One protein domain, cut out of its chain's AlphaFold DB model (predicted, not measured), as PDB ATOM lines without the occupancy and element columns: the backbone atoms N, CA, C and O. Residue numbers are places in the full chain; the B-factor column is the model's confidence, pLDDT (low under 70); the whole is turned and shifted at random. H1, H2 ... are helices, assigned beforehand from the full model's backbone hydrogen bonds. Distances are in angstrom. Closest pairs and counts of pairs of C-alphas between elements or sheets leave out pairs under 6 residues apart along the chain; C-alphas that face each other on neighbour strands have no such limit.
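AT A GLANCE: This is residues 969 to 1038 of the 1043 residues of an uncharacterized protein of Planctomycetes bacterium MalM25 (UniProt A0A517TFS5). A small compact body at one end sends out a long thin tail, residues 1016 to 1038, which sticks out free and ends in a lone helix, H3. In the body the short helices H1 and H2 run opposite ways, joined by the looping link of residues 977 to 997. The printed part has 70 residues, with three named helices in the order H1, H2, H3 and no named strand; the class is all helix, though the named helices hold 34 residues, under half. The whole is extended, with a radius of gyration of the C-alphas of 21.0 A and spans of 65 by 29 by 16 A, the tail making the length.

IN THESE COORDINATES: Find C-alpha 969 at (-26.359, 12.839, 35.926); from there H1 runs through residues 969 to 976, 10.8 A from first to last C-alpha. Go on to C-alpha 998 at (-37.780, 20.260, 39.966), where H2 begins; it holds residues 998 to 1009 over 16.1 A. H3, residues 1025 to 1038, covers 19.8 A and ends at C-alpha 1038 at (-70.132, -0.161, -1.910).

HOW THE PARTS SIT: Look first at Trp 973 and Tyr 1001, whose C-alphas, 7.4 A apart, are the closest of H1 and H2. These helices only just touch, with 3 pairs of C-alphas within 8 A, and H2 does so with residues 1001 to 1004 alone. They form a helical hairpin, at a shallow tilt of 13 degrees, opposite ways. H3 is apart from both. In H1, H2 and H3 every O i to N i+4 pair is within hydrogen-bond range.

THE WHOLE: The C-alphas of Arg 975 and Ala 1038, the two farthest apart, are 65.5 A from each other. Without the stretches that stand free, residues 1009 to 1014 and 1016 to 1038, the body spans 26 by 18 by 16 A. The printed part has no cut, and both links are long, with 21 and 15 residues. Mean pLDDT of the printed part is 77.4; look for values under 70 at residue 982, residues 1011 to 1027 and residue 1038.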
ATOM      1  N   ASP A 969     -25.291  11.945  36.389       93.44
ATOM      2  CA  ASP A 969     -26.359  12.839  35.926       93.44
ATOM      3  C   ASP A 969     -26.986  13.635  37.073       93.44
ATOM      4  O   ASP A 969     -27.266  14.824  36.937       93.44
ATOM      5  N   ILE A 970     -27.129  13.029  38.259       93.81
ATOM      6  CA  ILE A 970     -27.530  13.770  39.469       93.81
ATOM      7  C   ILE A 970     -26.526  14.879  39.779       93.81
ATOM      8  O   ILE A 970     -26.934  15.985  40.134       93.81
ATOM      9  N   ASP A 971     -25.230  14.599  39.662       91.62
ATOM     10  CA  ASP A 971     -24.186  15.583  39.940       91.62
ATOM     11  C   ASP A 971     -24.212  16.728  38.910       91.62
ATOM     12  O   ASP A 971     -23.970  17.878  39.281       91.62
ATOM     13  N   ILE A 972     -24.549  16.438  37.645       89.31
ATOM     14  CA  ILE A 972     -24.754  17.454  36.601       89.31
ATOM     15  C   ILE A 972     -25.973  18.325  36.918       89.31
ATOM     16  O   ILE A 972     -25.822  19.540  37.029       89.31
ATOM     17  N   TRP A 973     -27.144  17.732  37.164       94.31
ATOM     18  CA  TRP A 973     -28.347  18.495  37.518       94.31
ATOM     19  C   TRP A 973     -28.143  19.337  38.782       94.31
ATOM     20  O   TRP A 973     -28.480  20.514  38.817       94.31
ATOM     21  N   THR A 974     -27.507  18.773  39.815       91.81
ATOM     22  CA  THR A 974     -27.273  19.484  41.085       91.81
ATOM     23  C   THR A 974     -26.361  20.698  40.907       91.81
ATOM     24  O   THR A 974     -26.505  21.675  41.638       91.81
ATOM     25  N   ARG A 975     -25.423  20.652  39.953       84.75
ATOM     26  CA  ARG A 975     -24.531  21.780  39.645       84.75
ATOM     27  C   ARG A 975     -25.263  22.922  38.940       84.75
ATOM     28  O   ARG A 975     -24.866  24.070  39.098       84.75
ATOM     29  N   ASN A 976     -26.310  22.600  38.190       84.31
ATOM     30  CA  ASN A 976     -26.978  23.524  37.279       84.31
ATOM     31  C   ASN A 976     -28.395  23.919  37.728       84.31
ATOM     32  O   ASN A 976     -29.023  24.756  37.085       84.31
ATOM     33  N   VAL A 977     -28.904  23.355  38.830       88.06
ATOM     34  CA  VAL A 977     -30.234  23.680  39.358       88.06
ATOM     35  C   VAL A 977     -30.385  25.183  39.612       88.06
ATOM     36  O   VAL A 977     -29.564  25.806  40.290       88.06
ATOM     37  N   GLY A 978     -31.466  25.764  39.094       81.81
ATOM     38  CA  GLY A 978     -31.751  27.195  39.183       81.81
ATOM     39  C   GLY A 978     -31.400  28.007  37.935       81.81
ATOM     40  O   GLY A 978     -31.640  29.215  37.948       81.81
ATOM     41  N   ILE A 979     -30.889  27.392  36.859       78.81
ATOM     42  CA  ILE A 979     -30.931  28.016  35.526       78.81
ATOM     43  C   ILE A 979     -32.408  28.220  35.178       78.81
ATOM     44  O   ILE A 979     -33.146  27.254  35.113       78.81
ATOM     45  N   VAL A 980     -32.845  29.470  35.005       79.62
ATOM     46  CA  VAL A 980     -34.271  29.833  34.843       79.62
ATOM     47  C   VAL A 980     -34.751  29.900  33.387       79.62
ATOM     48  O   VAL A 980     -35.930  30.139  33.142       79.62
ATOM     49  N   SER A 981     -33.830  29.816  32.424       78.00
ATOM     50  CA  SER A 981     -34.111  29.812  30.983       78.00
ATOM     51  C   SER A 981     -32.828  29.535  30.186       78.00
ATOM     52  O   SER A 981     -31.763  30.010  30.586       78.00
ATOM     53  N   GLY A 982     -32.937  28.896  29.020       69.50
ATOM     54  CA  GLY A 982     -31.810  28.587  28.136       69.50
ATOM     55  C   GLY A 982     -30.973  27.376  28.557       69.50
ATOM     56  O   GLY A 982     -29.883  27.197  28.013       69.50
ATOM     57  N   ALA A 983     -31.453  26.571  29.506       82.62
ATOM     58  CA  ALA A 983     -30.844  25.296  29.832       82.62
ATOM     59  C   ALA A 983     -30.904  24.347  28.630       82.62
ATOM     60  O   ALA A 983     -31.822  24.384  27.812       82.62
ATOM     61  N   SER A 984     -29.876  23.521  28.503       83.12
ATOM     62  CA  SER A 984     -29.832  22.423  27.550       83.12
ATOM     63  C   SER A 984     -29.903  21.094  28.281       83.12
ATOM     64  O   SER A 984     -29.626  21.002  29.480       83.12
ATOM     65  N   ILE A 985     -30.205  20.031  27.540       86.69
ATOM     66  CA  ILE A 985     -30.323  18.696  28.117       86.69
ATOM     67  C   ILE A 985     -29.068  18.278  28.886       86.69
ATOM     68  O   ILE A 985     -29.161  17.819  30.012       86.69
ATOM     69  N   ILE A 986     -27.874  18.548  28.360       88.19
ATOM     70  CA  ILE A 986     -26.601  18.233  29.032       88.19
ATOM     71  C   ILE A 986     -26.334  19.078  30.286       88.19
ATOM     72  O   ILE A 986     -25.463  18.740  31.083       88.19
ATOM     73  N   GLN A 987     -27.075  20.168  30.483       87.19
ATOM     74  CA  GLN A 987     -27.015  20.984  31.692       87.19
ATOM     75  C   GLN A 987     -28.017  20.520  32.748       87.19
ATOM     76  O   GLN A 987     -27.946  20.990  33.875       87.19
ATOM     77  N   GLY A 988     -28.892  19.566  32.449       91.94
ATOM     78  CA  GLY A 988     -29.860  19.064  33.414       91.94
ATOM     79  C   GLY A 988     -31.315  19.324  33.050       91.94
ATOM     80  O   GLY A 988     -32.156  18.954  33.856       91.94
ATOM     81  N   ASP A 989     -31.602  19.914  31.885       92.19
ATOM     82  CA  ASP A 989     -32.961  20.135  31.361       92.19
ATOM     83  C   ASP A 989     -33.498  18.835  30.732       92.19
ATOM     84  O   ASP A 989     -33.369  18.567  29.532       92.19
ATOM     85  N   ALA A 990     -34.000  17.940  31.576       93.06
ATOM     86  CA  ALA A 990     -34.492  16.643  31.145       93.06
ATOM     87  C   ALA A 990     -35.822  16.744  30.390       93.06
ATOM     88  O   ALA A 990     -36.092  15.861  29.560       93.06
ATOM     89  N   ASP A 991     -36.667  17.733  30.693       91.25
ATOM     90  CA  ASP A 991     -37.999  17.859  30.090       91.25
ATOM     91  C   ASP A 991     -38.073  18.812  28.876       91.25
ATOM     92  O   ASP A 991     -39.056  18.760  28.120       91.25
ATOM     93  N   LEU A 992     -36.959  19.492  28.585       88.75
ATOM     94  CA  LEU A 992     -36.714  20.374  27.444       88.75
ATOM     95  C   LEU A 992     -37.565  21.650  27.466       88.75
ATOM     96  O   LEU A 992     -37.947  22.151  26.397       88.75
ATOM     97  N   ASP A 993     -37.911  22.156  28.648       84.31
ATOM     98  CA  ASP A 993     -38.635  23.419  28.791       84.31
ATOM     99  C   ASP A 993     -37.714  24.651  28.884       84.31
ATOM    100  O   ASP A 993     -38.178  25.795  28.759       84.31
ATOM    101  N   GLY A 994     -36.402  24.409  28.933       81.31
ATOM    102  CA  GLY A 994     -35.358  25.413  28.903       81.31
ATOM    103  C   GLY A 994     -34.939  25.912  30.279       81.31
ATOM    104  O   GLY A 994     -34.165  26.868  30.314       81.31
ATOM    105  N   ASP A 995     -35.393  25.342  31.391       86.00
ATOM    106  CA  ASP A 995     -34.855  25.628  32.723       86.00
ATOM    107  C   ASP A 995     -34.230  24.367  33.378       86.00
ATOM    108  O   ASP A 995     -34.113  23.328  32.737       86.00
ATOM    109  N   VAL A 996     -33.593  24.502  34.551       91.94
ATOM    110  CA  VAL A 996     -33.113  23.346  35.340       91.94
ATOM    111  C   VAL A 996     -33.763  23.414  36.710       91.94
ATOM    112  O   VAL A 996     -33.247  24.058  37.638       91.94
ATOM    113  N   ASP A 997     -34.903  22.754  36.846       94.44
ATOM    114  CA  ASP A 997     -35.758  22.861  38.015       94.44
ATOM    115  C   ASP A 997     -36.191  21.488  38.574       94.44
ATOM    116  O   ASP A 997     -35.507  20.463  38.450       94.44
ATOM    117  N   LEU A 998     -37.273  21.482  39.354       95.69
ATOM    118  CA  LEU A 998     -37.780  20.260  39.966       95.69
ATOM    119  C   LEU A 998     -38.448  19.312  38.948       95.69
ATOM    120  O   LEU A 998     -38.461  18.105  39.199       95.69
ATOM    121  N   GLY A 999     -38.993  19.821  37.842       94.25
ATOM    122  CA  GLY A 999     -39.540  19.047  36.726       94.25
ATOM    123  C   GLY A 999     -38.494  18.116  36.123       94.25
ATOM    124  O   GLY A 999     -38.724  16.902  36.023       94.25
ATOM    125  N   ASP A1000     -37.287  18.629  35.903       95.44
ATOM    126  CA  ASP A1000     -36.166  17.827  35.412       95.44
ATOM    127  C   ASP A1000     -35.725  16.764  36.400       95.44
ATOM    128  O   ASP A1000     -35.490  15.603  36.046       95.44
ATOM    129  N   TYR A1001     -35.654  17.145  37.676       95.50
ATOM    130  CA  TYR A1001     -35.305  16.221  38.743       95.50
ATOM    131  C   TYR A1001     -36.302  15.066  38.830       95.50
ATOM    132  O   TYR A1001     -35.916  13.917  39.064       95.50
ATOM    133  N   GLU A1002     -37.596  15.336  38.637       94.50
ATOM    134  CA  GLU A1002     -38.615  14.292  38.597       94.50
ATOM    135  C   GLU A1002     -38.376  13.327  37.434       94.50
ATOM    136  O   GLU A1002     -38.484  12.110  37.629       94.50
ATOM    137  N   GLN A1003     -38.010  13.831  36.257       93.31
ATOM    138  CA  GLN A1003     -37.694  13.006  35.095       93.31
ATOM    139  C   GLN A1003     -36.407  12.189  35.295       93.31
ATOM    140  O   GLN A1003     -36.393  10.984  35.010       93.31
ATOM    141  N   LEU A1004     -35.377  12.791  35.889       93.81
ATOM    142  CA  LEU A1004     -34.145  12.131  36.317       93.81
ATOM    143  C   LEU A1004     -34.426  10.992  37.297       93.81
ATOM    144  O   LEU A1004     -34.065   9.839  37.052       93.81
ATOM    145  N   MET A1005     -35.157  11.265  38.377       93.62
ATOM    146  CA  MET A1005     -35.513  10.245  39.364       93.62
ATOM    147  C   MET A1005     -36.394   9.144  38.759       93.62
ATOM    148  O   MET A1005     -36.221   7.965  39.088       93.62
ATOM    149  N   GLN A1006     -37.321   9.485  37.858       91.38
ATOM    150  CA  GLN A1006     -38.125   8.488  37.149       91.38
ATOM    151  C   GLN A1006     -37.244   7.519  36.358       91.38
ATOM    152  O   GLN A1006     -37.464   6.310  36.437       91.38
ATOM    153  N   GLN A1007     -36.232   8.016  35.647       90.06
ATOM    154  CA  GLN A1007     -35.350   7.186  34.827       90.06
ATOM    155  C   GLN A1007     -34.370   6.351  35.674       90.06
ATOM    156  O   GLN A1007     -34.207   5.159  35.396       90.06
ATOM    157  N   ILE A1008     -33.848   6.897  36.781       90.00
ATOM    158  CA  ILE A1008     -32.994   6.166  37.740       90.00
ATOM    159  C   ILE A1008     -33.751   5.005  38.404       90.00
ATOM    160  O   ILE A1008     -33.247   3.881  38.502       90.00
ATOM    161  N   PHE A1009     -34.985   5.241  38.865       84.25
ATOM    162  CA  PHE A1009     -35.751   4.243  39.621       84.25
ATOM    163  C   PHE A1009     -36.630   3.324  38.758       84.25
ATOM    164  O   PHE A1009     -37.106   2.301  39.263       84.25
ATOM    165  N   ALA A1010     -36.812   3.615  37.465       76.31
ATOM    166  CA  ALA A1010     -37.554   2.751  36.539       76.31
ATOM    167  C   ALA A1010     -36.859   1.407  36.239       76.31
ATOM    168  O   ALA A1010     -37.485   0.516  35.664       76.31
ATOM    169  N   GLY A1011     -35.608   1.211  36.672       58.31
ATOM    170  CA  GLY A1011     -34.956  -0.097  36.689       58.31
ATOM    171  C   GLY A1011     -34.747  -0.705  35.301       58.31
ATOM    172  O   GLY A1011     -35.342  -1.730  34.978       58.31
ATOM    173  N   GLY A1012     -33.850  -0.120  34.503       57.00
ATOM    174  CA  GLY A1012     -33.087  -0.847  33.479       57.00
ATOM    175  C   GLY A1012     -33.876  -1.608  32.406       57.00
ATOM    176  O   GLY A1012     -33.411  -2.650  31.939       57.00
ATOM    177  N   THR A1013     -35.041  -1.122  31.978       50.91
ATOM    178  CA  THR A1013     -35.555  -1.471  30.645       50.91
ATOM    179  C   THR A1013     -35.191  -0.351  29.679       50.91
ATOM    180  O   THR A1013     -35.727   0.741  29.854       50.91
ATOM    181  N   PRO A1014     -34.316  -0.586  28.677       48.16
ATOM    182  CA  PRO A1014     -34.018   0.424  27.670       48.16
ATOM    183  C   PRO A1014     -35.332   0.887  27.044       48.16
ATOM    184  O   PRO A1014     -36.138   0.061  26.593       48.16
ATOM    185  N   ILE A1015     -35.560   2.198  27.062       50.19
ATOM    186  CA  ILE A1015     -36.695   2.824  26.399       50.19
ATOM    187  C   ILE A1015     -36.447   2.635  24.903       50.19
ATOM    188  O   ILE A1015     -35.703   3.370  24.265       50.19
ATOM    189  N   ALA A1016     -37.018   1.576  24.332       42.69
ATOM    190  CA  ALA A1016     -37.083   1.441  22.891       42.69
ATOM    191  C   ALA A1016     -37.965   2.585  22.386       42.69
ATOM    192  O   ALA A1016     -39.183   2.548  22.579       42.69
ATOM    193  N   PHE A1017     -37.356   3.590  21.752       41.00
ATOM    194  CA  PHE A1017     -38.086   4.582  20.978       41.00
ATOM    195  C   PHE A1017     -39.038   3.834  20.049       41.00
ATOM    196  O   PHE A1017     -38.627   3.067  19.172       41.00
ATOM    197  N   ALA A1018     -40.337   4.025  20.265       39.25
ATOM    198  CA  ALA A1018     -41.329   3.658  19.282       39.25
ATOM    199  C   ALA A1018     -41.121   4.599  18.092       39.25
ATOM    200  O   ALA A1018     -41.754   5.646  18.003       39.25
ATOM    201  N   ALA A1019     -40.207   4.236  17.184       40.25
ATOM    202  CA  ALA A1019     -40.176   4.813  15.851       40.25
ATOM    203  C   ALA A1019     -41.615   4.772  15.336       40.25
ATOM    204  O   ALA A1019     -42.240   3.706  15.362       40.25
ATOM    205  N   ALA A1020     -42.160   5.919  14.934       46.62
ATOM    206  CA  ALA A1020     -43.468   5.988  14.311       46.62
ATOM    207  C   ALA A1020     -43.449   5.087  13.066       46.62
ATOM    208  O   ALA A1020     -43.018   5.487  11.987       46.62
ATOM    209  N   VAL A1021     -43.866   3.831  13.226       44.28
ATOM    210  CA  VAL A1021     -44.075   2.899  12.126       44.28
ATOM    211  C   VAL A1021     -45.289   3.443  11.376       44.28
ATOM    212  O   VAL A1021     -46.370   3.489  11.963       44.28
ATOM    213  N   PRO A1022     -45.172   3.858  10.103       53.38
ATOM    214  CA  PRO A1022     -46.328   4.317   9.345       53.38
ATOM    215  C   PRO A1022     -47.323   3.164   9.254       53.38
ATOM    216  O   PRO A1022     -47.014   2.157   8.626       53.38
ATOM    217  N   GLU A1023     -48.484   3.267   9.903       50.25
ATOM    218  CA  GLU A1023     -49.484   2.199   9.947       50.25
ATOM    219  C   GLU A1023     -50.076   1.937   8.543       50.25
ATOM    220  O   GLU A1023     -50.964   2.671   8.097       50.25
ATOM    221  N   PRO A1024     -49.716   0.852   7.825       60.00
ATOM    222  CA  PRO A1024     -50.324   0.547   6.529       60.00
ATOM    223  C   PRO A1024     -51.672  -0.178   6.711       60.00
ATOM    224  O   PRO A1024     -52.389  -0.446   5.744       60.00
ATOM    225  N   ALA A1025     -52.034  -0.524   7.952       64.38
ATOM    226  CA  ALA A1025     -53.209  -1.328   8.263       64.38
ATOM    227  C   ALA A1025     -54.508  -0.505   8.306       64.38
ATOM    228  O   ALA A1025     -55.555  -1.030   7.922       64.38
ATOM    229  N   ALA A1026     -54.460   0.780   8.679       68.12
ATOM    230  CA  ALA A1026     -55.650   1.636   8.730       68.12
ATOM    231  C   ALA A1026     -56.226   1.919   7.326       68.12
ATOM    232  O   ALA A1026     -57.441   1.863   7.127       68.12
ATOM    233  N   LEU A1027     -55.361   2.104   6.320       68.88
ATOM    234  CA  LEU A1027     -55.764   2.258   4.914       68.88
ATOM    235  C   LEU A1027     -56.354   0.963   4.332       68.88
ATOM    236  O   LEU A1027     -57.336   1.013   3.593       68.88
ATOM    237  N   MET A1028     -55.819  -0.206   4.702       72.31
ATOM    238  CA  MET A1028     -56.400  -1.496   4.306       72.31
ATOM    239  C   MET A1028     -57.765  -1.741   4.964       72.31
ATOM    240  O   MET A1028     -58.685  -2.197   4.284       72.31
ATOM    241  N   LEU A1029     -57.943  -1.394   6.243       74.38
ATOM    242  CA  LEU A1029     -59.231  -1.539   6.933       74.38
ATOM    243  C   LEU A1029     -60.289  -0.567   6.389       74.38
ATOM    244  O   LEU A1029     -61.440  -0.968   6.203       74.38
ATOM    245  N   LEU A1030     -59.897   0.662   6.034       77.25
ATOM    246  CA  LEU A1030     -60.770   1.630   5.364       77.25
ATOM    247  C   LEU A1030     -61.147   1.174   3.943       77.25
ATOM    248  O   LEU A1030     -62.310   1.286   3.554       77.25
ATOM    249  N   CYS A1031     -60.213   0.592   3.184       77.69
ATOM    250  CA  CYS A1031     -60.492   0.028   1.860       77.69
ATOM    251  C   CYS A1031     -61.414  -1.202   1.930       77.69
ATOM    252  O   CYS A1031     -62.351  -1.307   1.137       77.69
ATOM    253  N   VAL A1032     -61.224  -2.108   2.897       80.50
ATOM    254  CA  VAL A1032     -62.108  -3.276   3.092       80.50
ATOM    255  C   VAL A1032     -63.503  -2.842   3.564       80.50
ATOM    256  O   VAL A1032     -64.507  -3.342   3.047       80.50
ATOM    257  N   ALA A1033     -63.596  -1.857   4.464       77.81
ATOM    258  CA  ALA A1033     -64.870  -1.267   4.876       77.81
ATOM    259  C   ALA A1033     -65.563  -0.505   3.726       77.81
ATOM    260  O   ALA A1033     -66.784  -0.594   3.567       77.81
ATOM    261  N   GLY A1034     -64.791   0.175   2.872       77.69
ATOM    262  CA  GLY A1034     -65.274   0.876   1.682       77.69
ATOM    263  C   GLY A1034     -65.841  -0.065   0.613       77.69
ATOM    264  O   GLY A1034     -66.921   0.195   0.077       77.69
ATOM    265  N   VAL A1035     -65.183  -1.202   0.347       77.12
ATOM    266  CA  VAL A1035     -65.696  -2.222  -0.590       77.12
ATOM    267  C   VAL A1035     -66.955  -2.902  -0.036       77.12
ATOM    268  O   VAL A1035     -67.913  -3.111  -0.785       77.12
ATOM    269  N   ALA A1036     -67.020  -3.175   1.273       72.88
ATOM    270  CA  ALA A1036     -68.217  -3.730   1.913       72.88
ATOM    271  C   ALA A1036     -69.418  -2.757   1.883       72.88
ATOM    272  O   ALA A1036     -70.555  -3.179   1.643       72.88
ATOM    273  N   ALA A1037     -69.180  -1.451   2.051       70.12
ATOM    274  CA  ALA A1037     -70.215  -0.422   1.946       70.12
ATOM    275  C   ALA A1037     -70.691  -0.203   0.494       70.12
ATOM    276  O   ALA A1037     -71.889  -0.022   0.259       70.12
ATOM    277  N   ALA A1038     -69.790  -0.285  -0.492       69.12
ATOM    278  CA  ALA A1038     -70.132  -0.161  -1.910       69.12
ATOM    279  C   ALA A1038     -70.917  -1.375  -2.446       69.12
ATOM    280  O   ALA A1038     -71.853  -1.201  -3.233       69.12
TER     281      ALA A1038